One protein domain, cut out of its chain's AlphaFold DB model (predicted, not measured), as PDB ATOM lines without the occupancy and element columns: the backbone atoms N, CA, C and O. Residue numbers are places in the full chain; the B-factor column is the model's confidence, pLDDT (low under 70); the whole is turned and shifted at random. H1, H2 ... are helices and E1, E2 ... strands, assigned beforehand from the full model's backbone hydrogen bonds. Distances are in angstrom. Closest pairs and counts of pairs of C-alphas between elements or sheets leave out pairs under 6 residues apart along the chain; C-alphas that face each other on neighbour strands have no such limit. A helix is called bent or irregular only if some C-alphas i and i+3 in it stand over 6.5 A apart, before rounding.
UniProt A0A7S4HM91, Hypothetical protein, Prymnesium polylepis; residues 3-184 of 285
ATOM      1  N   THR A   3      43.732  -1.593 -55.034       92.12
ATOM      2  CA  THR A   3      45.069  -1.081 -54.731       92.12
ATOM      3  C   THR A   3      44.940   0.064 -53.745       92.12
ATOM      4  O   THR A   3      43.869   0.651 -53.598       92.12
ATOM      5  N   ALA A   4      46.032   0.429 -53.096       95.06
ATOM      6  CA  ALA A   4      46.053   1.575 -52.212       95.06
ATOM      7  C   ALA A   4      47.356   2.352 -52.347       95.06
ATOM      8  O   ALA A   4      48.359   1.864 -52.876       95.06
ATOM      9  N   ASP A   5      47.352   3.571 -51.817       96.06
ATOM     10  CA  ASP A   5      48.608   4.141 -51.357       96.06
ATOM     11  C   ASP A   5      49.097   3.411 -50.091       96.06
ATOM     12  O   ASP A   5      48.377   2.640 -49.455       96.06
ATOM     13  N   ALA A   6      50.351   3.652 -49.702       97.12
ATOM     14  CA  ALA A   6      50.951   2.940 -48.574       97.12
ATOM     15  C   ALA A   6      50.202   3.163 -47.246       97.12
ATOM     16  O   ALA A   6      50.210   2.286 -46.388       97.12
ATOM     17  N   THR A   7      49.558   4.320 -47.062       97.56
ATOM     18  CA  THR A   7      48.760   4.598 -45.862       97.56
ATOM     19  C   THR A   7      47.445   3.814 -45.873       97.56
ATOM     20  O   THR A   7      47.038   3.294 -44.834       97.56
ATOM     21  N   GLY A   8      46.782   3.714 -47.026       95.62
ATOM     22  CA  GLY A   8      45.564   2.933 -47.206       95.62
ATOM     23  C   GLY A   8      45.800   1.439 -46.985       95.62
ATOM     24  O   GLY A   8      45.034   0.814 -46.251       95.62
ATOM     25  N   ASP A   9      46.882   0.880 -47.534       95.56
ATOM     26  CA  ASP A   9      47.231  -0.532 -47.317       95.56
ATOM     27  C   ASP A   9      47.708  -0.800 -45.884       95.56
ATOM     28  O   ASP A   9      47.328  -1.807 -45.288       95.56
ATOM     29  N   LEU A  10      48.474   0.118 -45.277       96.62
ATOM     30  CA  LEU A  10      48.804   0.049 -43.848       96.62
ATOM     31  C   LEU A  10      47.529  -0.053 -43.004       96.62
ATOM     32  O   LEU A  10      47.471  -0.843 -42.057       96.62
ATOM     33  N   PHE A  11      46.516   0.758 -43.324       92.94
ATOM     34  CA  PHE A  11      45.246   0.726 -42.614       92.94
ATOM     35  C   PHE A  11      44.534  -0.618 -42.791       92.94
ATOM     36  O   PHE A  11      44.127  -1.199 -41.786       92.94
ATOM     37  N   PHE A  12      44.426  -1.126 -44.022       90.81
ATOM     38  CA  PHE A  12      43.837  -2.440 -44.295       90.81
ATOM     39  C   PHE A  12      44.556  -3.552 -43.515       90.81
ATOM     40  O   PHE A  12      43.927  -4.305 -42.770       90.81
ATOM     41  N   ASP A  13      45.888  -3.591 -43.582       93.88
ATOM     42  CA  ASP A  13      46.700  -4.578 -42.874       93.88
ATOM     43  C   ASP A  13      46.495  -4.502 -41.356       93.88
ATOM     44  O   ASP A  13      46.299  -5.520 -40.693       93.88
ATOM     45  N   MET A  14      46.505  -3.301 -40.776       93.81
ATOM     46  CA  MET A  14      46.255  -3.115 -39.347       93.81
ATOM     47  C   MET A  14      44.783  -3.310 -38.959       93.81
ATOM     48  O   MET A  14      44.502  -3.464 -37.773       93.81
ATOM     49  N   ALA A  15      43.831  -3.270 -39.886       88.06
ATOM     50  CA  ALA A  15      42.414  -3.465 -39.590       88.06
ATOM     51  C   ALA A  15      41.997  -4.935 -39.708       88.06
ATOM     52  O   ALA A  15      41.254  -5.409 -38.846       88.06
ATOM     53  N   GLU A  16      42.508  -5.663 -40.702       86.19
ATOM     54  CA  GLU A  16      42.063  -7.022 -41.048       86.19
ATOM     55  C   GLU A  16      43.151  -8.093 -40.909       86.19
ATOM     56  O   GLU A  16      42.875  -9.170 -40.384       86.19
ATOM     57  N   VAL A  17      44.387  -7.810 -41.330       90.44
ATOM     58  CA  VAL A  17      45.450  -8.828 -41.436       90.44
ATOM     59  C   VAL A  17      46.142  -9.060 -40.094       90.44
ATOM     60  O   VAL A  17      46.141 -10.164 -39.554       90.44
ATOM     61  N   ILE A  18      46.714  -8.010 -39.507       93.12
ATOM     62  CA  ILE A  18      47.431  -8.082 -38.226       93.12
ATOM     63  C   ILE A  18      46.459  -8.296 -37.059       93.12
ATOM     64  O   ILE A  18      46.815  -8.893 -36.044       93.12
ATOM     65  N   SER A  19      45.210  -7.852 -37.215       89.81
ATOM     66  CA  SER A  19      44.151  -8.043 -36.220       89.81
ATOM     67  C   SER A  19      43.576  -9.460 -36.238       89.81
ATOM     68  O   SER A  19      42.926  -9.857 -35.265       89.81
ATOM     69  N   TYR A  20      43.814 -10.235 -37.306       88.75
ATOM     70  CA  TYR A  20      43.231 -11.560 -37.513       88.75
ATOM     71  C   TYR A  20      43.395 -12.487 -36.295       88.75
ATOM     72  O   TYR A  20      42.386 -13.021 -35.825       88.75
ATOM     73  N   PRO A  21      44.589 -12.635 -35.675       90.06
ATOM     74  CA  PRO A  21      44.749 -13.478 -34.490       90.06
ATOM     75  C   PRO A  21      43.911 -13.032 -33.288       90.06
ATOM     76  O   PRO A  21      43.588 -13.851 -32.437       90.06
ATOM     77  N   LEU A  22      43.557 -11.748 -33.194       89.38
ATOM     78  CA  LEU A  22      42.746 -11.212 -32.100       89.38
ATOM     79  C   LEU A  22      41.248 -11.371 -32.374       89.38
ATOM     80  O   LEU A  22      40.488 -11.722 -31.474       89.38
ATOM     81  N   ASN A  23      40.828 -11.119 -33.615       84.31
ATOM     82  CA  ASN A  23      39.424 -11.153 -34.018       84.31
ATOM     83  C   ASN A  23      38.911 -12.576 -34.275       84.31
ATOM     84  O   ASN A  23      37.733 -12.847 -34.054       84.31
ATOM     85  N   CYS A  24      39.787 -13.491 -34.695       85.50
ATOM     86  CA  CYS A  24      39.406 -14.804 -35.221       85.50
ATOM     87  C   CYS A  24      39.872 -15.988 -34.356       85.50
ATOM     88  O   CYS A  24      39.671 -17.142 -34.732       85.50
ATOM     89  N   ALA A  25      40.449 -15.735 -33.172       76.19
ATOM     90  CA  ALA A  25      40.939 -16.783 -32.263       76.19
ATOM     91  C   ALA A  25      39.868 -17.813 -31.852       76.19
ATOM     92  O   ALA A  25      40.192 -18.976 -31.629       76.19
ATOM     93  N   ASN A  26      38.595 -17.403 -31.772       67.00
ATOM     94  CA  ASN A  26      37.472 -18.251 -31.348       67.00
ATOM     95  C   ASN A  26      36.552 -18.671 -32.516       67.00
ATOM     96  O   ASN A  26      35.376 -18.982 -32.305       67.00
ATOM     97  N   GLY A  27      37.071 -18.676 -33.748       61.19
ATOM     98  CA  GLY A  27      36.327 -19.021 -34.962       61.19
ATOM     99  C   GLY A  27      35.746 -17.809 -35.695       61.19
ATOM    100  O   GLY A  27      36.136 -16.671 -35.464       61.19
ATOM    101  N   THR A  28      34.791 -18.054 -36.597       56.38
ATOM    102  CA  THR A  28      34.294 -17.094 -37.607       56.38
ATOM    103  C   THR A  28      33.367 -15.992 -37.079       56.38
ATOM    104  O   THR A  28      32.722 -15.305 -37.872       56.38
ATOM    105  N   LYS A  29      33.238 -15.809 -35.758       55.12
ATOM    106  CA  LYS A  29      32.302 -14.830 -35.187       55.12
ATOM    107  C   LYS A  29      32.870 -13.415 -35.288       55.12
ATOM    108  O   LYS A  29      33.507 -12.924 -34.364       55.12
ATOM    109  N   HIS A  30      32.596 -12.759 -36.409       56.56
ATOM    110  CA  HIS A  30      32.846 -11.334 -36.584       56.56
ATOM    111  C   HIS A  30      31.738 -10.505 -35.919       56.56
ATOM    112  O   HIS A  30      30.547 -10.757 -36.115       56.56
ATOM    113  N   HIS A  31      32.139  -9.510 -35.129       51.53
ATOM    114  CA  HIS A  31      31.257  -8.509 -34.537       51.53
ATOM    115  C   HIS A  31      31.673  -7.131 -35.071       51.53
ATOM    116  O   HIS A  31      32.395  -6.393 -34.408       51.53
ATOM    117  N   GLY A  32      31.265  -6.816 -36.300       53.69
ATOM    118  CA  GLY A  32      31.593  -5.566 -36.986       53.69
ATOM    119  C   GLY A  32      30.750  -5.380 -38.250       53.69
ATOM    120  O   GLY A  32      30.014  -6.282 -38.646       53.69
ATOM    121  N   GLY A  33      30.801  -4.180 -38.830       52.00
ATOM    122  CA  GLY A  33      30.249  -3.919 -40.161       52.00
ATOM    123  C   GLY A  33      31.312  -4.167 -41.231       52.00
ATOM    124  O   GLY A  33      32.467  -3.820 -41.011       52.00
ATOM    125  N   GLY A  34      30.909  -4.725 -42.375       63.03
ATOM    126  CA  GLY A  34      31.801  -5.059 -43.491       63.03
ATOM    127  C   GLY A  34      32.052  -6.567 -43.658       63.03
ATOM    128  O   GLY A  34      31.410  -7.377 -42.977       63.03
ATOM    129  N   PRO A  35      32.948  -6.944 -44.588       68.06
ATOM    130  CA  PRO A  35      33.411  -8.314 -44.802       68.06
ATOM    131  C   PRO A  35      33.904  -8.965 -43.507       68.06
ATOM    132  O   PRO A  35      34.544  -8.321 -42.683       68.06
ATOM    133  N   ASN A  36      33.641 -10.259 -43.320       76.69
ATOM    134  CA  ASN A  36      34.194 -10.990 -42.183       76.69
ATOM    135  C   ASN A  36      35.688 -11.284 -42.433       76.69
ATOM    136  O   ASN A  36      35.983 -12.158 -43.256       76.69
ATOM    137  N   PRO A  37      36.632 -10.657 -41.699       77.75
ATOM    138  CA  PRO A  37      38.063 -10.863 -41.926       77.75
ATOM    139  C   PRO A  37      38.490 -12.308 -41.633       77.75
ATOM    140  O   PRO A  37      39.464 -12.796 -42.195       77.75
ATOM    141  N   CYS A  38      37.732 -13.040 -40.807       81.75
ATOM    142  CA  CYS A  38      38.013 -14.438 -40.477       81.75
ATOM    143  C   CYS A  38      37.751 -15.405 -41.636       81.75
ATOM    144  O   CYS A  38      38.187 -16.553 -41.591       81.75
ATOM    145  N   THR A  39      37.002 -14.964 -42.644       80.62
ATOM    146  CA  THR A  39      36.714 -15.729 -43.861       80.62
ATOM    147  C   THR A  39      37.180 -15.002 -45.116       80.62
ATOM    148  O   THR A  39      36.935 -15.499 -46.210       80.62
ATOM    149  N   ASN A  40      37.827 -13.841 -44.975       80.38
ATOM    150  CA  ASN A  40      38.360 -13.080 -46.093       80.38
ATOM    151  C   ASN A  40      39.665 -13.745 -46.571       80.38
ATOM    152  O   ASN A  40      40.667 -13.707 -45.842       80.38
ATOM    153  N   PRO A  41      39.699 -14.363 -47.768       83.00
ATOM    154  CA  PRO A  41      40.920 -14.975 -48.282       83.00
ATOM    155  C   PRO A  41      42.047 -13.952 -48.478       83.00
ATOM    156  O   PRO A  41      43.206 -14.341 -48.399       83.00
ATOM    157  N   GLU A  42      41.737 -12.665 -48.648       81.12
ATOM    158  CA  GLU A  42      42.725 -11.587 -48.806       81.12
ATOM    159  C   GLU A  42      43.434 -11.228 -47.491       81.12
ATOM    160  O   GLU A  42      44.545 -10.697 -47.509       81.12
ATOM    161  N   ALA A  43      42.837 -11.585 -46.347       82.69
ATOM    162  CA  ALA A  43      43.442 -11.423 -45.027       82.69
ATOM    163  C   ALA A  43      44.070 -12.722 -44.491       82.69
ATOM    164  O   ALA A  43      45.099 -12.679 -43.813       82.69
ATOM    165  N   ALA A  44      43.461 -13.877 -44.788       83.00
ATOM    166  CA  ALA A  44      43.774 -15.157 -44.145       83.00
ATOM    167  C   ALA A  44      44.338 -16.241 -45.086       83.00
ATOM    168  O   ALA A  44      44.587 -17.371 -44.650       83.00
ATOM    169  N   GLY A  45      44.512 -15.935 -46.375       83.12
ATOM    170  CA  GLY A  45      45.079 -16.852 -47.363       83.12
ATOM    171  C   GLY A  45      46.504 -17.298 -47.010       83.12
ATOM    172  O   GLY A  45      47.282 -16.560 -46.405       83.12
ATOM    173  N   LYS A  46      46.860 -18.530 -47.386       83.88
ATOM    174  CA  LYS A  46      48.170 -19.133 -47.058       83.88
ATOM    175  C   LYS A  46      49.279 -18.747 -48.036       83.88
ATOM    176  O   LYS A  46      50.452 -18.873 -47.712       83.88
ATOM    177  N   ASP A  47      48.896 -18.314 -49.222       84.50
ATOM    178  CA  ASP A  47      49.734 -18.014 -50.378       84.50
ATOM    179  C   ASP A  47      49.670 -16.527 -50.757       84.50
ATOM    180  O   ASP A  47      49.978 -16.140 -51.883       84.50
ATOM    181  N   LEU A  48      49.291 -15.678 -49.797       88.56
ATOM    182  CA  LEU A  48      49.191 -14.242 -50.003       88.56
ATOM    183  C   LEU A  48      50.548 -13.619 -50.340       88.56
ATOM    184  O   LEU A  48      51.576 -13.884 -49.705       88.56
ATOM    185  N   MET A  49      50.506 -12.712 -51.307       91.75
ATOM    186  CA  MET A  49      51.619 -11.874 -51.735       91.75
ATOM    187  C   MET A  49      51.248 -10.406 -51.538       91.75
ATOM    188  O   MET A  49      50.070 -10.051 -51.559       91.75
ATOM    189  N   VAL A  50      52.254  -9.554 -51.358       94.31
ATOM    190  CA  VAL A  50      52.083  -8.099 -51.303       94.31
ATOM    191  C   VAL A  50      52.882  -7.479 -52.438       94.31
ATOM    192  O   VAL A  50      54.083  -7.732 -52.577       94.31
ATOM    193  N   ASN A  51      52.206  -6.676 -53.257       93.44
ATOM    194  CA  ASN A  51      52.752  -6.139 -54.495       93.44
ATOM    195  C   ASN A  51      52.931  -4.630 -54.364       93.44
ATOM    196  O   ASN A  51      51.966  -3.908 -54.144       93.44
ATOM    197  N   LYS A  52      54.150  -4.141 -54.589       95.12
ATOM    198  CA  LYS A  52      54.391  -2.719 -54.821       95.12
ATOM    199  C   LYS A  52      54.345  -2.455 -56.319       95.12
ATOM    200  O   LYS A  52      55.121  -3.041 -57.076       95.12
ATOM    201  N   LEU A  53      53.425  -1.594 -56.734       93.38
ATOM    202  CA  LEU A  53      53.173  -1.265 -58.132       93.38
ATOM    203  C   LEU A  53      53.334   0.237 -58.360       93.38
ATOM    204  O   LEU A  53      52.973   1.048 -57.509       93.38
ATOM    205  N   THR A  54      53.792   0.596 -59.555       93.19
ATOM    206  CA  THR A  54      53.657   1.949 -60.095       93.19
ATOM    207  C   THR A  54      52.550   1.935 -61.145       93.19
ATOM    208  O   THR A  54      52.675   1.270 -62.180       93.19
ATOM    209  N   LEU A  55      51.469   2.668 -60.877       91.94
ATOM    210  CA  LEU A  55      50.344   2.843 -61.792       91.94
ATOM    211  C   LEU A  55      50.400   4.227 -62.441       91.94
ATOM    212  O   LEU A  55      50.733   5.215 -61.790       91.94
ATOM    213  N   GLU A  56      50.047   4.292 -63.719       91.94
ATOM    214  CA  GLU A  56      49.664   5.539 -64.378       91.94
ATOM    215  C   GLU A  56      48.143   5.590 -64.387       91.94
ATOM    216  O   GLU A  56      47.499   4.627 -64.804       91.94
ATOM    217  N   VAL A  57      47.588   6.686 -63.879       92.38
ATOM    218  CA  VAL A  57      46.152   6.869 -63.673       92.38
ATOM    219  C   VAL A  57      45.777   8.271 -64.129       92.38
ATOM    220  O   VAL A  57      46.452   9.246 -63.796       92.38
ATOM    221  N   ASP A  58      44.695   8.375 -64.889       88.94
ATOM    222  CA  ASP A  58      44.055   9.647 -65.190       88.94
ATOM    223  C   ASP A  58      43.438  10.245 -63.914       88.94
ATOM    224  O   ASP A  58      42.810   9.560 -63.116       88.94
ATOM    225  N   SER A  59      43.575  11.558 -63.745       85.69
ATOM    226  CA  SER A  59      42.949  12.366 -62.691       85.69
ATOM    227  C   SER A  59      41.423  12.224 -62.531       85.69
ATOM    228  O   SER A  59      40.871  12.662 -61.518       85.69
ATOM    229  N   ARG A  60      40.716  11.670 -63.523       88.75
ATOM    230  CA  ARG A  60      39.271  11.420 -63.461       88.75
ATOM    231  C   ARG A  60      38.982  10.179 -62.611       88.75
ATOM    232  O   ARG A  60      39.168   9.058 -63.077       88.75
ATOM    233  N   PHE A  61      38.454  10.386 -61.405       89.38
ATOM    234  CA  PHE A  61      38.042   9.309 -60.500       89.38
ATOM    235  C   PHE A  61      36.518   9.132 -60.429       89.38
ATOM    236  O   PHE A  61      35.759  10.100 -60.518       89.38
ATOM    237  N   SER A  62      36.074   7.895 -60.200       88.44
ATOM    238  CA  SER A  62      34.691   7.546 -59.835       88.44
ATOM    239  C   SER A  62      34.594   7.040 -58.394       88.44
ATOM    240  O   SER A  62      35.588   6.978 -57.674       88.44
ATOM    241  N   GLY A  63      33.385   6.666 -57.964       85.94
ATOM    242  CA  GLY A  63      33.209   5.926 -56.716       85.94
ATOM    243  C   GLY A  63      34.019   4.631 -56.728       85.94
ATOM    244  O   GLY A  63      34.142   3.985 -57.772       85.94
ATOM    245  N   TYR A  64      34.594   4.296 -55.577       88.25
ATOM    246  CA  TYR A  64      35.301   3.042 -55.362       88.25
ATOM    247  C   TYR A  64      34.387   1.840 -55.613       88.25
ATOM    248  O   TYR A  64      33.233   1.806 -55.173       88.25
ATOM    249  N   ALA A  65      34.912   0.859 -56.337       88.94
ATOM    250  CA  ALA A  65      34.299  -0.446 -56.496       88.94
ATOM    251  C   ALA A  65      34.970  -1.413 -55.522       88.94
ATOM    252  O   ALA A  65      36.190  -1.511 -55.510       88.94
ATOM    253  N   ALA A  66      34.184  -2.127 -54.722       85.50
ATOM    254  CA  ALA A  66      34.723  -3.121 -53.809       85.50
ATOM    255  C   ALA A  66      35.055  -4.387 -54.604       85.50
ATOM    256  O   ALA A  66      34.153  -5.152 -54.955       85.50
ATOM    257  N   CYS A  67      36.330  -4.597 -54.924       85.94
ATOM    258  CA  CYS A  67      36.756  -5.770 -55.662       85.94
ATOM    259  C   CYS A  67      37.250  -6.858 -54.716       85.94
ATOM    260  O   CYS A  67      38.168  -6.643 -53.942       85.94
ATOM    261  N   ASN A  68      36.651  -8.041 -54.782       84.88
ATOM    262  CA  ASN A  68      36.961  -9.121 -53.854       84.88
ATOM    263  C   ASN A  68      37.040 -10.464 -54.576       84.88
ATOM    264  O   ASN A  68      36.389 -10.685 -55.605       84.88
ATOM    265  N   VAL A  69      37.798 -11.394 -53.996       85.31
ATOM    266  CA  VAL A  69      37.766 -12.802 -54.407       85.31
ATOM    267  C   VAL A  69      36.403 -13.424 -54.084       85.31
ATOM    268  O   VAL A  69      35.938 -13.394 -52.945       85.31
ATOM    269  N   GLY A  70      35.791 -14.066 -55.079       84.81
ATOM    270  CA  GLY A  70      34.576 -14.851 -54.902       84.81
ATOM    271  C   GLY A  70      34.822 -16.126 -54.095       84.81
ATOM    272  O   GLY A  70      35.703 -16.927 -54.425       84.81
ATOM    273  N   VAL A  71      33.991 -16.355 -53.079       84.06
ATOM    274  CA  VAL A  71      33.949 -17.569 -52.254       84.06
ATOM    275  C   VAL A  71      32.513 -18.090 -52.245       84.06
ATOM    276  O   VAL A  71      31.572 -17.340 -52.007       84.06
ATOM    277  N   ASP A  72      32.321 -19.372 -52.557       87.94
ATOM    278  CA  ASP A  72      30.991 -19.993 -52.682       87.94
ATOM    279  C   ASP A  72      30.016 -19.207 -53.586       87.94
ATOM    280  O   ASP A  72      28.823 -19.067 -53.305       87.94
ATOM    281  N   ASN A  73      30.540 -18.723 -54.718       87.69
ATOM    282  CA  ASN A  73      29.861 -17.879 -55.702       87.69
ATOM    283  C   ASN A  73      29.369 -16.518 -55.175       87.69
ATOM    284  O   ASN A  73      28.432 -15.944 -55.743       87.69
ATOM    285  N   LYS A  74      29.983 -16.001 -54.107       84.69
ATOM    286  CA  LYS A  74      29.660 -14.699 -53.527       84.69
ATOM    287  C   LYS A  74      30.902 -13.880 -53.212       84.69
ATOM    288  O   LYS A  74      31.924 -14.438 -52.823       84.69
ATOM    289  N   ASP A  75      30.803 -12.566 -53.344       83.38
ATOM    290  CA  ASP A  75      31.741 -11.649 -52.693       83.38
ATOM    291  C   ASP A  75      31.398 -11.499 -51.192       83.38
ATOM    292  O   ASP A  75      30.333 -11.941 -50.730       83.38
ATOM    293  N   PRO A  76      32.275 -10.864 -50.394       75.50
ATOM    294  CA  PRO A  76      32.033 -10.661 -48.969       75.50
ATOM    295  C   PRO A  76      30.860  -9.729 -48.617       75.50
ATOM    296  O   PRO A  76      30.456  -9.687 -47.453       75.50
ATOM    297  N   PHE A  77      30.299  -9.005 -49.587       75.75
ATOM    298  CA  PHE A  77      29.105  -8.167 -49.440       75.75
ATOM    299  C   PHE A  77      27.815  -8.903 -49.850       75.75
ATOM    300  O   PHE A  77      26.710  -8.391 -49.645       75.75
ATOM    301  N   GLY A  78      27.935 -10.142 -50.337       75.94
ATOM    302  CA  GLY A  78      26.833 -11.037 -50.673       75.94
ATOM    303  C   GLY A  78      26.333 -10.926 -52.114       75.94
ATOM    304  O   GLY A  78      25.321 -11.565 -52.428       75.94
ATOM    305  N   GLY A  79      27.005 -10.150 -52.969       81.31
ATOM    306  CA  GLY A  79      26.770 -10.133 -54.410       81.31
ATOM    307  C   GLY A  79      27.220 -11.437 -55.075       81.31
ATOM    308  O   GLY A  79      27.747 -12.345 -54.431       81.31
ATOM    309  N   TYR A  80      26.922 -11.593 -56.367       86.50
ATOM    310  CA  TYR A  80      27.363 -12.770 -57.117       86.50
ATOM    311  C   TYR A  80      28.796 -12.564 -57.602       86.50
ATOM    312  O   TYR A  80      29.050 -11.694 -58.431       86.50
ATOM    313  N   CYS A  81      29.697 -13.447 -57.180       86.88
ATOM    314  CA  CYS A  81      31.053 -13.499 -57.702       86.88
ATOM    315  C   CYS A  81      31.512 -14.944 -57.842       86.88
ATOM    316  O   CYS A  81      31.581 -15.663 -56.849       86.88
ATOM    317  N   LYS A  82      31.835 -15.390 -59.061       88.62
ATOM    318  CA  LYS A  82      32.256 -16.776 -59.315       88.62
ATOM    319  C   LYS A  82      33.442 -17.146 -58.415       88.62
ATOM    320  O   LYS A  82      34.423 -16.406 -58.341       88.62
ATOM    321  N   SER A  83      33.369 -18.313 -57.772       86.44
ATOM    322  CA  SER A  83      34.426 -18.762 -56.859       86.44
ATOM    323  C   SER A  83      35.807 -18.750 -57.523       86.44
ATOM    324  O   SER A  83      35.965 -19.269 -58.631       86.44
ATOM    325  N   GLY A  84      36.795 -18.176 -56.834       81.44
ATOM    326  CA  GLY A  84      38.176 -18.062 -57.315       81.44
ATOM    327  C   GLY A  84      38.402 -16.988 -58.382       81.44
ATOM    328  O   GLY A  84      39.495 -16.914 -58.934       81.44
ATOM    329  N   THR A  85      37.397 -16.163 -58.687       83.25
ATOM    330  CA  THR A  85      37.554 -14.984 -59.552       83.25
ATOM    331  C   THR A  85      37.503 -13.704 -58.732       83.25
ATOM    332  O   THR A  85      36.951 -13.698 -57.636       83.25
ATOM    333  N   TYR A  86      38.092 -12.634 -59.259       83.38
ATOM    334  CA  TYR A  86      38.037 -11.310 -58.651       83.38
ATOM    335  C   TYR A  86      36.884 -10.525 -59.279       83.38
ATOM    336  O   TYR A  86      36.916 -10.258 -60.483       83.38
ATOM    337  N   CYS A  87      35.869 -10.176 -58.494       85.12
ATOM    338  CA  CYS A  87      34.709  -9.421 -58.971       85.12
ATOM    339  C   CYS A  87      34.634  -8.083 -58.258       85.12
ATOM    340  O   CYS A  87      34.951  -8.007 -57.078       85.12
ATOM    341  N   CYS A  88      34.204  -7.052 -58.976       86.00
ATOM    342  CA  CYS A  88      34.104  -5.696 -58.461       86.00
ATOM    343  C   CYS A  88      32.649  -5.258 -58.393       86.00
ATOM    344  O   CYS A  88      31.992  -5.157 -59.430       86.00
ATOM    345  N   ASP A  89      32.185  -4.937 -57.189       84.75
ATOM    346  CA  ASP A  89      30.875  -4.334 -56.982       84.75
ATOM    347  C   ASP A  89      31.002  -2.818 -56.917       84.75
ATOM    348  O   ASP A  89      31.620  -2.242 -56.021       84.75
ATOM    349  N   CYS A  90      30.412  -2.149 -57.902       84.12
ATOM    350  CA  CYS A  90      30.499  -0.704 -58.026       84.12
ATOM    351  C   CYS A  90      29.446  -0.017 -57.162       84.12
ATOM    352  O   CYS A  90      28.242  -0.275 -57.283       84.12
ATOM    353  N   HIS A  91      29.885   0.922 -56.331       74.81
ATOM    354  CA  HIS A  91      29.014   1.649 -55.420       74.81
ATOM    355  C   HIS A  91      28.984   3.151 -55.712       74.81
ATOM    356  O   HIS A  91      29.938   3.735 -56.228       74.81
ATOM    357  N   SER A  92      27.865   3.799 -55.375       67.88
ATOM    358  CA  SER A  92      27.779   5.258 -55.421       67.88
ATOM    359  C   SER A  92      28.841   5.886 -54.498       67.88
ATOM    360  O   SER A  92      29.037   5.398 -53.387       67.88
ATOM    361  N   PRO A  93      29.478   7.010 -54.872       63.50
ATOM    362  CA  PRO A  93      30.459   7.672 -54.009       63.50
ATOM    363  C   PRO A  93      29.927   7.923 -52.587       63.50
ATOM    364  O   PRO A  93      28.837   8.477 -52.418       63.50
ATOM    365  N   GLY A  94      30.689   7.516 -51.567       57.16
ATOM    366  CA  GLY A  94      30.356   7.723 -50.153       57.16
ATOM    367  C   GLY A  94      29.214   6.860 -49.596       57.16
ATOM    368  O   GLY A  94      28.803   7.074 -48.452       57.16
ATOM    369  N   HIS A  95      28.690   5.897 -50.365       60.94
ATOM    370  CA  HIS A  95      27.624   4.986 -49.942       60.94
ATOM    371  C   HIS A  95      27.803   3.595 -50.566       60.94
ATOM    372  O   HIS A  95      27.902   3.497 -51.778       60.94
ATOM    373  N   PHE A  96      27.672   2.501 -49.805       64.19
ATOM    374  CA  PHE A  96      27.635   1.117 -50.338       64.19
ATOM    375  C   PHE A  96      26.348   0.784 -51.141       64.19
ATOM    376  O   PHE A  96      25.824  -0.327 -51.091       64.19
ATOM    377  N   LYS A  97      25.771   1.755 -51.860       69.44
ATOM    378  CA  LYS A  97      24.598   1.557 -52.720       69.44
ATOM    379  C   LYS A  97      25.065   1.085 -54.103       69.44
ATOM    380  O   LYS A  97      25.878   1.791 -54.694       69.44
ATOM    381  N   PRO A  98      24.548  -0.033 -54.650       73.50
ATOM    382  CA  PRO A  98      24.932  -0.515 -55.977       73.50
ATOM    383  C   PRO A  98      24.731   0.529 -57.083       73.50
ATOM    384  O   PRO A  98      23.735   1.259 -57.093       73.50
ATOM    385  N   SER A  99      25.667   0.568 -58.027       77.62
ATOM    386  CA  SER A  99      25.694   1.475 -59.176       77.62
ATOM    387  C   SER A  99      26.361   0.807 -60.385       77.62
ATOM    388  O   SER A  99      26.962  -0.257 -60.260       77.62
ATOM    389  N   ALA A 100      26.237   1.412 -61.569       81.62
ATOM    390  CA  ALA A 100      26.948   0.932 -62.750       81.62
ATOM    391  C   ALA A 100      28.448   1.246 -62.642       81.62
ATOM    392  O   ALA A 100      28.827   2.346 -62.239       81.62
ATOM    393  N   CYS A 101      29.286   0.292 -63.041       82.06
ATOM    394  CA  CYS A 101      30.728   0.485 -63.106       82.06
ATOM    395  C   CYS A 101      31.124   1.507 -64.176       82.06
ATOM    396  O   CYS A 101      30.493   1.594 -65.231       82.06
ATOM    397  N   ASN A 102      32.174   2.279 -63.891       82.88
ATOM    398  CA  ASN A 102      32.730   3.292 -64.785       82.88
ATOM    399  C   ASN A 102      34.113   2.844 -65.293       82.88
ATOM    400  O   ASN A 102      34.775   2.024 -64.666       82.88
ATOM    401  N   GLN A 103      34.550   3.388 -66.425       87.19
ATOM    402  CA  GLN A 103      35.889   3.174 -66.974       87.19
ATOM    403  C   GLN A 103      36.972   3.927 -66.195       87.19
ATOM    404  O   GLN A 103      38.145   3.616 -66.345       87.19
ATOM    405  N   THR A 104      36.620   4.919 -65.381       90.56
ATOM    406  CA  THR A 104      37.555   5.634 -64.500       90.56
ATOM    407  C   THR A 104      38.009   4.782 -63.320       90.56
ATOM    408  O   THR A 104      37.271   3.920 -62.846       90.56
ATOM    409  N   VAL A 105      39.203   5.063 -62.796       91.94
ATOM    410  CA  VAL A 105      39.654   4.466 -61.532       91.94
ATOM    411  C   VAL A 105      38.719   4.915 -60.412       91.94
ATOM    412  O   VAL A 105      38.421   6.100 -60.266       91.94
ATOM    413  N   GLY A 106      38.216   3.963 -59.630       91.75
ATOM    414  CA  GLY A 106      37.450   4.284 -58.432       91.75
ATOM    415  C   GLY A 106      38.377   4.769 -57.324       91.75
ATOM    416  O   GLY A 106      39.516   4.319 -57.240       91.75
ATOM    417  N   TYR A 107      37.900   5.689 -56.494       91.75
ATOM    418  CA  TYR A 107      38.672   6.301 -55.417       91.75
ATOM    419  C   TYR A 107      37.873   6.325 -54.117       91.75
ATOM    420  O   TYR A 107      36.700   6.706 -54.111       91.75
ATOM    421  N   GLU A 108      38.535   5.975 -53.018       89.81
ATOM    422  CA  GLU A 108      38.007   6.110 -51.666       89.81
ATOM    423  C   GLU A 108      39.015   6.810 -50.756       89.81
ATOM    424  O   GLU A 108      40.198   6.465 -50.710       89.81
ATOM    425  N   ASN A 109      38.521   7.778 -49.985       92.62
ATOM    426  CA  ASN A 109      39.291   8.417 -48.927       92.62
ATOM    427  C   ASN A 109      39.000   7.679 -47.616       92.62
ATOM    428  O   ASN A 109      37.924   7.829 -47.031       92.62
ATOM    429  N   VAL A 110      39.973   6.897 -47.145       90.88
ATOM    430  CA  VAL A 110      39.801   5.999 -45.997       90.88
ATOM    431  C   VAL A 110      39.417   6.783 -44.741       90.88
ATOM    432  O   VAL A 110      38.459   6.423 -44.054       90.88
ATOM    433  N   GLN A 111      40.095   7.899 -44.458       90.62
ATOM    434  CA  GLN A 111      39.768   8.754 -43.316       90.62
ATOM    435  C   GLN A 111      38.353   9.335 -43.408       90.62
ATOM    436  O   GLN A 111      37.637   9.339 -42.413       90.62
ATOM    437  N   ALA A 112      37.925   9.824 -44.567       88.19
ATOM    438  CA  ALA A 112      36.610  10.444 -44.709       88.19
ATOM    439  C   ALA A 112      35.470   9.418 -44.597       88.19
ATOM    440  O   ALA A 112      34.404   9.726 -44.046       88.19
ATOM    441  N   THR A 113      35.700   8.206 -45.099       83.81
ATOM    442  CA  THR A 113      34.694   7.142 -45.163       83.81
ATOM    443  C   THR A 113      34.625   6.345 -43.872       83.81
ATOM    444  O   THR A 113      33.552   6.243 -43.273       83.81
ATOM    445  N   PHE A 114      35.763   5.869 -43.371       80.25
ATOM    446  CA  PHE A 114      35.810   5.070 -42.148       80.25
ATOM    447  C   PHE A 114      35.970   5.917 -40.886       80.25
ATOM    448  O   PHE A 114      35.588   5.485 -39.799       80.25
ATOM    449  N   GLY A 115      36.442   7.161 -41.014       74.06
ATOM    450  CA  GLY A 115      36.635   8.062 -39.879       74.06
ATOM    451  C   GLY A 115      35.355   8.383 -39.111       74.06
ATOM    452  O   GLY A 115      35.396   8.628 -37.909       74.06
ATOM    453  N   LYS A 116      34.198   8.312 -39.772       69.81
ATOM    454  CA  LYS A 116      32.880   8.501 -39.142       69.81
ATOM    455  C   LYS A 116      32.510   7.370 -38.179       69.81
ATOM    456  O   LYS A 116      31.629   7.551 -37.348       69.81
ATOM    457  N   PHE A 117      33.185   6.226 -38.278       64.56
ATOM    458  CA  PHE A 117      33.022   5.090 -37.373       64.56
ATOM    459  C   PHE A 117      34.099   5.056 -36.272       64.56
ATOM    460  O   PHE A 117      34.080   4.162 -35.424       64.56
ATOM    461  N   ILE A 118      35.022   6.031 -36.248       63.53
ATOM    462  CA  ILE A 118      36.040   6.166 -35.198       63.53
ATOM    463  C   ILE A 118      35.363   6.324 -33.837       63.53
ATOM    464  O   ILE A 118      34.562   7.227 -33.625       63.53
ATOM    465  N   GLY A 119      35.760   5.488 -32.878       55.84
ATOM    466  CA  GLY A 119      35.355   5.607 -31.475       55.84
ATOM    467  C   GLY A 119      34.163   4.736 -31.096       55.84
ATOM    468  O   GLY A 119      34.211   4.117 -30.039       55.84
ATOM    469  N   HIS A 120      33.176   4.560 -31.978       65.69
ATOM    470  CA  HIS A 120      31.962   3.795 -31.657       65.69
ATOM    471  C   HIS A 120      32.228   2.328 -31.287       65.69
ATOM    472  O   HIS A 120      31.538   1.769 -30.435       65.69
ATOM    473  N   SER A 121      33.256   1.703 -31.865       71.81
ATOM    474  CA  SER A 121      33.660   0.329 -31.533       71.81
ATOM    475  C   SER A 121      34.558   0.217 -30.291       71.81
ATOM    476  O   SER A 121      34.851  -0.894 -29.859       71.81
ATOM    477  N   CYS A 122      34.976   1.337 -29.687       84.00
ATOM    478  CA  CYS A 122      35.829   1.394 -28.491       84.00
ATOM    479  C   CYS A 122      35.243   2.302 -27.392       84.00
ATOM    480  O   CYS A 122      35.957   2.845 -26.546       84.00
ATOM    481  N   GLU A 123      33.927   2.488 -27.387       81.94
ATOM    482  CA  GLU A 123      33.217   3.248 -26.365       81.94
ATOM    483  C   GLU A 123      32.602   2.317 -25.321       81.94
ATOM    484  O   GLU A 123      32.163   1.202 -25.609       81.94
ATOM    485  N   ARG A 124      32.558   2.779 -24.067       80.94
ATOM    486  CA  ARG A 124      31.760   2.096 -23.048       80.94
ATOM    487  C   ARG A 124      30.295   2.426 -23.288       80.94
ATOM    488  O   ARG A 124      29.927   3.592 -23.355       80.94
ATOM    489  N   SER A 125      29.462   1.398 -23.324       79.81
ATOM    490  CA  SER A 125      28.011   1.529 -23.341       79.81
ATOM    491  C   SER A 125      27.434   0.684 -22.215       79.81
ATOM    492  O   SER A 125      27.948  -0.391 -21.921       79.81
ATOM    493  N   ILE A 126      26.366   1.168 -21.584       81.75
ATOM    494  CA  ILE A 126      25.572   0.357 -20.649       81.75
ATOM    495  C   ILE A 126      24.621  -0.599 -21.388       81.75
ATOM    496  O   ILE A 126      24.064  -1.500 -20.771       81.75
ATOM    497  N   PHE A 127      24.421  -0.389 -22.694       80.12
ATOM    498  CA  PHE A 127      23.485  -1.145 -23.530       80.12
ATOM    499  C   PHE A 127      24.169  -2.192 -24.413       80.12
ATOM    500  O   PHE A 127      23.512  -3.127 -24.859       80.12
ATOM    501  N   ASN A 128      25.475  -2.048 -24.658       74.31
ATOM    502  CA  ASN A 128      26.248  -2.962 -25.498       74.31
ATOM    503  C   ASN A 128      27.316  -3.688 -24.668       74.31
ATOM    504  O   ASN A 128      27.757  -3.156 -23.645       74.31
ATOM    505  N   PRO A 129      27.775  -4.874 -25.108       76.75
ATOM    506  CA  PRO A 129      28.928  -5.536 -24.511       76.75
ATOM    507  C   PRO A 129      30.149  -4.614 -24.442       76.75
ATOM    508  O   PRO A 129      30.335  -3.744 -25.296       76.75
ATOM    509  N   HIS A 130      31.007  -4.833 -23.444       80.31
ATOM    510  CA  HIS A 130      32.288  -4.139 -23.385       80.31
ATOM    511  C   HIS A 130      33.106  -4.429 -24.653       80.31
ATOM    512  O   HIS A 130      33.216  -5.597 -25.039       80.31
ATOM    513  N   PRO A 131      33.684  -3.396 -25.292       84.50
ATOM    514  CA  PRO A 131      34.469  -3.594 -26.498       84.50
ATOM    515  C   PRO A 131      35.713  -4.426 -26.187       84.50
ATOM    516  O   PRO A 131      36.330  -4.295 -25.126       84.50
ATOM    517  N   THR A 132      36.073  -5.297 -27.125       87.56
ATOM    518  CA  THR A 132      37.300  -6.091 -27.042       87.56
ATOM    519  C   THR A 132      38.522  -5.208 -27.296       87.56
ATOM    520  O   THR A 132      38.421  -4.140 -27.903       87.56
ATOM    521  N   ALA A 133      39.703  -5.680 -26.885       89.44
ATOM    522  CA  ALA A 133      40.954  -5.000 -27.218       89.44
ATOM    523  C   ALA A 133      41.122  -4.831 -28.737       89.44
ATOM    524  O   ALA A 133      41.480  -3.752 -29.192       89.44
ATOM    525  N   ALA A 134      40.764  -5.856 -29.518       87.88
ATOM    526  CA  ALA A 134      40.808  -5.822 -30.977       87.88
ATOM    527  C   ALA A 134      39.913  -4.724 -31.575       87.88
ATOM    528  O   ALA A 134      40.369  -3.958 -32.419       87.88
ATOM    529  N   ALA A 135      38.677  -4.583 -31.080       85.69
ATOM    530  CA  ALA A 135      37.774  -3.516 -31.513       85.69
ATOM    531  C   ALA A 135      38.364  -2.125 -31.218       85.69
ATOM    532  O   ALA A 135      38.290  -1.216 -32.048       85.69
ATOM    533  N   CYS A 136      39.016  -1.982 -30.061       89.75
ATOM    534  CA  CYS A 136      39.736  -0.770 -29.694       89.75
ATOM    535  C   CYS A 136      40.963  -0.492 -30.561       89.75
ATOM    536  O   CYS A 136      41.163   0.655 -30.965       89.75
ATOM    537  N   TYR A 137      41.742  -1.512 -30.906       91.94
ATOM    538  CA  TYR A 137      42.868  -1.374 -31.821       91.94
ATOM    539  C   TYR A 137      42.412  -0.912 -33.206       91.94
ATOM    540  O   TYR A 137      42.900   0.115 -33.668       91.94
ATOM    541  N   SER A 138      41.412  -1.560 -33.813       86.25
ATOM    542  CA  SER A 138      40.865  -1.143 -35.114       86.25
ATOM    543  C   SER A 138      40.362   0.308 -35.091       86.25
ATOM    544  O   SER A 138      40.693   1.094 -35.980       86.25
ATOM    545  N   ALA A 139      39.630   0.705 -34.042       86.12
ATOM    546  CA  ALA A 139      39.158   2.083 -33.877       86.12
ATOM    547  C   ALA A 139      40.307   3.097 -33.767       86.12
ATOM    548  O   ALA A 139      40.227   4.208 -34.294       86.12
ATOM    549  N   ASN A 140      41.365   2.737 -33.040       90.31
ATOM    550  CA  ASN A 140      42.493   3.619 -32.774       90.31
ATOM    551  C   ASN A 140      43.497   3.672 -33.935       90.31
ATOM    552  O   ASN A 140      44.164   4.694 -34.080       90.31
ATOM    553  N   THR A 141      43.556   2.654 -34.801       90.50
ATOM    554  CA  THR A 141      44.288   2.724 -36.077       90.50
ATOM    555  C   THR A 141      43.745   3.864 -36.939       90.50
ATOM    556  O   THR A 141      44.512   4.711 -37.387       90.50
ATOM    557  N   LEU A 142      42.417   3.972 -37.087       88.31
ATOM    558  CA  LEU A 142      41.786   5.052 -37.857       88.31
ATOM    559  C   LEU A 142      42.097   6.454 -37.306       88.31
ATOM    560  O   LEU A 142      42.202   7.406 -38.073       88.31
ATOM    561  N   LYS A 143      42.293   6.598 -35.986       89.19
ATOM    562  CA  LYS A 143      42.666   7.884 -35.361       89.19
ATOM    563  C   LYS A 143      44.055   8.384 -35.760       89.19
ATOM    564  O   LYS A 143      44.353   9.550 -35.512       89.19
ATOM    565  N   LYS A 144      44.917   7.530 -36.325       91.00
ATOM    566  CA  LYS A 144      46.226   7.954 -36.841       91.00
ATOM    567  C   LYS A 144      46.102   8.722 -38.157       91.00
ATOM    568  O   LYS A 144      46.996   9.508 -38.458       91.00
ATOM    569  N   LEU A 145      45.024   8.513 -38.915       92.25
ATOM    570  CA  LEU A 145      44.798   9.174 -40.195       92.25
ATOM    571  C   LEU A 145      44.485  10.658 -39.990       92.25
ATOM    572  O   LEU A 145      43.806  11.055 -39.043       92.25
ATOM    573  N   THR A 146      44.967  11.487 -40.908       90.12
ATOM    574  CA  THR A 146      44.793  12.946 -40.868       90.12
ATOM    575  C   THR A 146      44.236  13.438 -42.201       90.12
ATOM    576  O   THR A 146      44.367  12.733 -43.197       90.12
ATOM    577  N   PRO A 147      43.669  14.655 -42.289       90.25
ATOM    578  CA  PRO A 147      43.220  15.194 -43.576       90.25
ATOM    579  C   PRO A 147      44.319  15.212 -44.654       90.25
ATOM    580  O   PRO A 147      44.044  14.960 -45.825       90.25
ATOM    581  N   SER A 148      45.571  15.466 -44.258       91.50
ATOM    582  CA  SER A 148      46.736  15.506 -45.154       91.50
ATOM    583  C   SER A 148      47.349  14.138 -45.459       91.50
ATOM    584  O   SER A 148      48.077  14.013 -46.434       91.50
ATOM    585  N   ASN A 149      47.085  13.127 -44.632       93.50
ATOM    586  CA  ASN A 149      47.539  11.753 -44.828       93.50
ATOM    587  C   ASN A 149      46.391  10.817 -44.430       93.50
ATOM    588  O   ASN A 149      46.327  10.314 -43.303       93.50
ATOM    589  N   HIS A 150      45.416  10.727 -45.332       93.69
ATOM    590  CA  HIS A 150      44.113  10.121 -45.076       93.69
ATOM    591  C   HIS A 150      44.027   8.651 -45.482       93.69
ATOM    592  O   HIS A 150      43.055   7.999 -45.109       93.69
ATOM    593  N   GLY A 151      45.025   8.144 -46.210       95.44
ATOM    594  CA  GLY A 151      44.970   6.841 -46.862       95.44
ATOM    595  C   GLY A 151      43.973   6.828 -48.015       95.44
ATOM    596  O   GLY A 151      42.833   7.287 -47.887       95.44
ATOM    597  N   SER A 152      44.401   6.283 -49.143       94.25
ATOM    598  CA  SER A 152      43.580   6.215 -50.346       94.25
ATOM    599  C   SER A 152      43.500   4.787 -50.846       94.25
ATOM    600  O   SER A 152      44.531   4.145 -51.052       94.25
ATOM    601  N   TRP A 153      42.277   4.314 -51.069       93.69
ATOM    602  CA  TRP A 153      42.020   3.073 -51.793       93.69
ATOM    603  C   TRP A 153      41.553   3.393 -53.207       93.69
ATOM    604  O   TRP A 153      40.846   4.376 -53.443       93.69
ATOM    605  N   TYR A 154      41.957   2.551 -54.144       92.94
ATOM    606  CA  TYR A 154      41.681   2.689 -55.560       92.94
ATOM    607  C   TYR A 154      41.196   1.363 -56.127       92.94
ATOM    608  O   TYR A 154      41.780   0.316 -55.854       92.94
ATOM    609  N   SER A 155      40.180   1.418 -56.981       91.88
ATOM    610  CA  SER A 155      39.661   0.243 -57.675       91.88
ATOM    611  C   SER A 155      39.891   0.392 -59.179       91.88
ATOM    612  O   SER A 155      39.266   1.222 -59.848       91.88
ATOM    613  N   SER A 156      40.802  -0.409 -59.718       89.94
ATOM    614  CA  SER A 156      41.168  -0.423 -61.132       89.94
ATOM    615  C   SER A 156      40.373  -1.504 -61.863       89.94
ATOM    616  O   SER A 156      40.629  -2.704 -61.696       89.94
ATOM    617  N   LEU A 157      39.380  -1.076 -62.645       87.88
ATOM    618  CA  LEU A 157      38.485  -1.955 -63.396       87.88
ATOM    619  C   LEU A 157      39.028  -2.250 -64.792       87.88
ATOM    620  O   LEU A 157      39.711  -1.421 -65.399       87.88
ATOM    621  N   LYS A 158      38.701  -3.429 -65.322       83.88
ATOM    622  CA  LYS A 158      39.166  -3.876 -66.640       83.88
ATOM    623  C   LYS A 158      38.737  -2.913 -67.748       83.88
ATOM    624  O   LYS A 158      39.501  -2.654 -68.671       83.88
ATOM    625  N   GLU A 159      37.537  -2.364 -67.633       85.06
ATOM    626  CA  GLU A 159      36.915  -1.448 -68.584       85.06
ATOM    627  C   GLU A 159      37.735  -0.164 -68.790       85.06
ATOM    628  O   GLU A 159      37.607   0.472 -69.832       85.06
ATOM    629  N   GLY A 160      38.587   0.202 -67.825       89.12
ATOM    630  CA  GLY A 160      39.472   1.368 -67.877       89.12
ATOM    631  C   GLY A 160      40.921   1.088 -68.277       89.12
ATOM    632  O   GLY A 160      41.731   2.011 -68.279       89.12
ATOM    633  N   TYR A 161      41.293  -0.162 -68.551       90.19
ATOM    634  CA  TYR A 161      42.698  -0.545 -68.680       90.19
ATOM    635  C   TYR A 161      43.309  -0.173 -70.044       90.19
ATOM    636  O   TYR A 161      42.869  -0.640 -71.090       90.19
ATOM    637  N   CYS A 162      44.392   0.607 -70.025       89.81
ATOM    638  CA  CYS A 162      45.106   1.104 -71.206       89.81
ATOM    639  C   CYS A 162      46.128   0.126 -71.803       89.81
ATOM    640  O   CYS A 162      46.728   0.422 -72.832       89.81
ATOM    641  N   GLY A 163      46.405  -1.009 -71.158       81.44
ATOM    642  CA  GLY A 163      47.421  -1.953 -71.643       81.44
ATOM    643  C   GLY A 163      46.895  -3.022 -72.604       81.44
ATOM    644  O   GLY A 163      47.679  -3.851 -73.061       81.44
ATOM    645  N   ALA A 164      45.588  -3.049 -72.882       76.25
ATOM    646  CA  ALA A 164      44.997  -4.026 -73.789       76.25
ATOM    647  C   ALA A 164      45.277  -3.661 -75.264       76.25
ATOM    648  O   ALA A 164      45.237  -2.478 -75.618       76.25
ATOM    649  N   PRO A 165      45.515  -4.646 -76.154       73.88
ATOM    650  CA  PRO A 165      45.585  -4.393 -77.591       73.88
ATOM    651  C   PRO A 165      44.315  -3.690 -78.090       73.88
ATOM    652  O   PRO A 165      43.207  -4.172 -77.866       73.88
ATOM    653  N   GLY A 166      44.472  -2.548 -78.763       72.06
ATOM    654  CA  GLY A 166      43.338  -1.761 -79.261       72.06
ATOM    655  C   GLY A 166      42.595  -0.950 -78.193       72.06
ATOM    656  O   GLY A 166      41.485  -0.497 -78.466       72.06
ATOM    657  N   ALA A 167      43.176  -0.758 -77.001       78.88
ATOM    658  CA  ALA A 167      42.665   0.215 -76.042       78.88
ATOM    659  C   ALA A 167      42.541   1.592 -76.720       78.88
ATOM    660  O   ALA A 167      43.505   2.095 -77.298       78.88
ATOM    661  N   GLY A 168      41.331   2.155 -76.700       71.50
ATOM    662  CA  GLY A 168      41.061   3.480 -77.251       71.50
ATOM    663  C   GLY A 168      41.569   4.599 -76.340       71.50
ATOM    664  O   GLY A 168      41.996   4.351 -75.212       71.50
ATOM    665  N   ASP A 169      41.437   5.839 -76.809       79.00
ATOM    666  CA  ASP A 169      41.871   7.045 -76.087       79.00
ATOM    667  C   ASP A 169      41.110   7.286 -74.761       79.00
ATOM    668  O   ASP A 169      41.520   8.112 -73.949       79.00
ATOM    669  N   ASP A 170      40.011   6.557 -74.525       84.19
ATOM    670  CA  ASP A 170      39.138   6.690 -73.351       84.19
ATOM    671  C   ASP A 170      39.540   5.806 -72.154       84.19
ATOM    672  O   ASP A 170      38.887   5.840 -71.107       84.19
ATOM    673  N   CYS A 171      40.604   5.007 -72.272       90.38
ATOM    674  CA  CYS A 171      41.143   4.261 -71.136       90.38
ATOM    675  C   CYS A 171      41.692   5.218 -70.053       90.38
ATOM    676  O   CYS A 171      42.010   6.377 -70.320       90.38
ATOM    677  N   THR A 172      41.797   4.757 -68.805       92.44
ATOM    678  CA  THR A 172      42.084   5.638 -67.658       92.44
ATOM    679  C   THR A 172      43.229   5.177 -66.771       92.44
ATOM    680  O   THR A 172      43.668   5.947 -65.917       92.44
ATOM    681  N   TRP A 173      43.740   3.953 -66.940       92.94
ATOM    682  CA  TRP A 173      44.862   3.484 -66.129       92.94
ATOM    683  C   TRP A 173      45.690   2.378 -66.777       92.94
ATOM    684  O   TRP A 173      45.200   1.587 -67.580       92.94
ATOM    685  N   ARG A 174      46.954   2.252 -66.367       91.00
ATOM    686  CA  ARG A 174      47.803   1.090 -66.670       91.00
ATOM    687  C   ARG A 174      48.828   0.829 -65.578       91.00
ATOM    688  O   ARG A 174      49.258   1.732 -64.867       91.00
ATOM    689  N   VAL A 175      49.288  -0.419 -65.513       89.38
ATOM    690  CA  VAL A 175      50.489  -0.779 -64.753       89.38
ATOM    691  C   VAL A 175      51.707  -0.324 -65.549       89.38
ATOM    692  O   VAL A 175      51.931  -0.796 -66.662       89.38
ATOM    693  N   VAL A 176      52.492   0.588 -64.982       90.25
ATOM    694  CA  VAL A 176      53.759   1.040 -65.576       90.25
ATOM    695  C   VAL A 176      54.881   0.085 -65.199       90.25
ATOM    696  O   VAL A 176      55.721  -0.249 -66.032       90.25
ATOM    697  N   ARG A 177      54.906  -0.348 -63.933       89.12
ATOM    698  CA  ARG A 177      55.936  -1.244 -63.406       89.12
ATOM    699  C   ARG A 177      55.432  -2.015 -62.190       89.12
ATOM    700  O   ARG A 177      54.749  -1.452 -61.338       89.12
ATOM    701  N   VAL A 178      55.841  -3.276 -62.089       91.06
ATOM    702  CA  VAL A 178      55.841  -4.030 -60.831       91.06
ATOM    703  C   VAL A 178      57.168  -3.735 -60.138       91.06
ATOM    704  O   VAL A 178      58.222  -4.135 -60.626       91.06
ATOM    705  N   ASP A 179      57.143  -2.972 -59.047       92.69
ATOM    706  CA  ASP A 179      58.366  -2.570 -58.346       92.69
ATOM    707  C   ASP A 179      58.979  -3.742 -57.589       92.69
ATOM    708  O   ASP A 179      60.185  -3.973 -57.665       92.69
ATOM    709  N   LYS A 180      58.144  -4.464 -56.834       94.56
ATOM    710  CA  LYS A 180      58.558  -5.637 -56.067       94.56
ATOM    711  C   LYS A 180      57.354  -6.419 -55.561       94.56
ATOM    712  O   LYS A 180      56.367  -5.828 -55.133       94.56
ATOM    713  N   ILE A 181      57.484  -7.740 -55.535       95.19
ATOM    714  CA  ILE A 181      56.523  -8.657 -54.917       95.19
ATOM    715  C   ILE A 181      57.222  -9.358 -53.760       95.19
ATOM    716  O   ILE A 181      58.372  -9.781 -53.895       95.19
ATOM    717  N   VAL A 182      56.549  -9.469 -52.620       96.69
ATOM    718  CA  VAL A 182      57.060 -10.157 -51.426       96.69
ATOM    719  C   VAL A 182      55.989 -11.090 -50.869       96.69
ATOM    720  O   VAL A 182      54.797 -10.836 -51.036       96.69
ATOM    721  N   THR A 183      56.395 -12.160 -50.186       95.31
ATOM    722  CA  THR A 183      55.428 -13.019 -49.489       95.31
ATOM    723  C   THR A 183      54.797 -12.270 -48.321       95.31
ATOM    724  O   THR A 183      55.467 -11.491 -47.630       95.31
ATOM    725  N   ARG A 184      53.514 -12.533 -48.055       93.56
ATOM    726  CA  ARG A 184      52.811 -11.960 -46.901       93.56
ATOM    727  C   ARG A 184      53.479 -12.337 -45.582       93.56
ATOM    728  O   ARG A 184      53.579 -11.494 -44.696       93.56
TER     729      ARG A 184
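This is residues 3 to 184 of the 285 residues of the protein "Hypothetical protein" of Prymnesium polylepis (UniProt A0A7S4HM91). One end of the domain is built of strands and the other of helices: a small three-stranded sheet, E2, E5 and E6, a long, bent two-stranded ribbon, E1 and E7, and the hairpin E3 and E4 have their centres at the corners of a triangle, while H1, H4 and H5 make the helical end, with the short H2 close to H5 and the short H3 touching residues 13 to 17 of H1. Residues 124 to 129 stick out beyond the helices. The printed part has 182 residues, in the order H1 H2 H3 E1 E2 E3 E4 E5 H4 H5 E6 E7; the class is mixed, helices and strands, with 80 residues in named elements, under half. The sheet, in the order E2, E5, E6, is mixed. The whole is compact, with a radius of gyration of the C-alphas of 17.3 A, yet elongated, spanning 60 by 37 by 33 A.

E5, residues 105 to 109, is the inner strand of the sheet. It is parallel to E2, residues 61 to 63, with N 107 and O 62 2.9 A apart, and antiparallel to E6, residues 152 to 155, with N 108 and O 153 2.8 A apart. Residues 3 to 4 pair antiparallel with residues 153 to 154 of E6. E2 runs on into E3, residues 65 to 69, at 70 degrees. E3 and E4, residues 86 to 90, form an antiparallel hairpin, with N 66 and O 89 2.9 A apart. E1, residues 49 to 57, is antiparallel to E7, residues 173 to 183, with N 52 and O 180 2.8 A apart; E1 bends by 54 degrees at residue 54 and E7 by 69 degrees at residue 177. H1, residues 6 to 17, only grazes the sheet E2 E5 E6 with residues 6 to 12. With residues 11 to 15 alone H1 touches H5, residues 133 to 142, at a shallow tilt of 13 degrees, opposite ways; the closest C-alphas, of Ala 15 and Ser 138, are 5.3 A apart. H4, residues 110 to 117, also only grazes the sheet, and forms a helical hairpin with H5 at a steep tilt of 45 degrees; their closest C-alphas, of Gly 115 and Leu 142, are 6.3 A apart. H3, residues 41 to 44, touches H1, the closest C-alphas, of Val 17 and Ala 43, being 4.9 A apart. H2, residues 20 to 23, is close to H5 but not clearly touching, with the C-alphas of Leu 22 and Ala 134 closest at 5.8 A. Every O i to N i+4 pair is within hydrogen-bond range in H1, against 2 of 4 in H4 and 5 of 6 in H5; H2 and H3 are too short for such a pair.

From first to last C-alpha, H1 measures 14.8 A, H5 14.7 A, E1 22.9 A and E7 25.7 A. H1 begins with C-alpha 6 at (50.951, 2.940, -48.574), and E7 ends with C-alpha 183 at (55.428, -13.019, -49.489).

The C-alphas farthest apart, of Ile 126 and Gly 166, are 61.3 A apart. The printed part has no cut. The links H2 to H3, E3 to E4, E4 to E5, H4 to H5 and E6 to E7 are long. The mean pLDDT of the printed part is 84.0; residues 26 to 35, 92 to 97 and 116 to 120 are under 70.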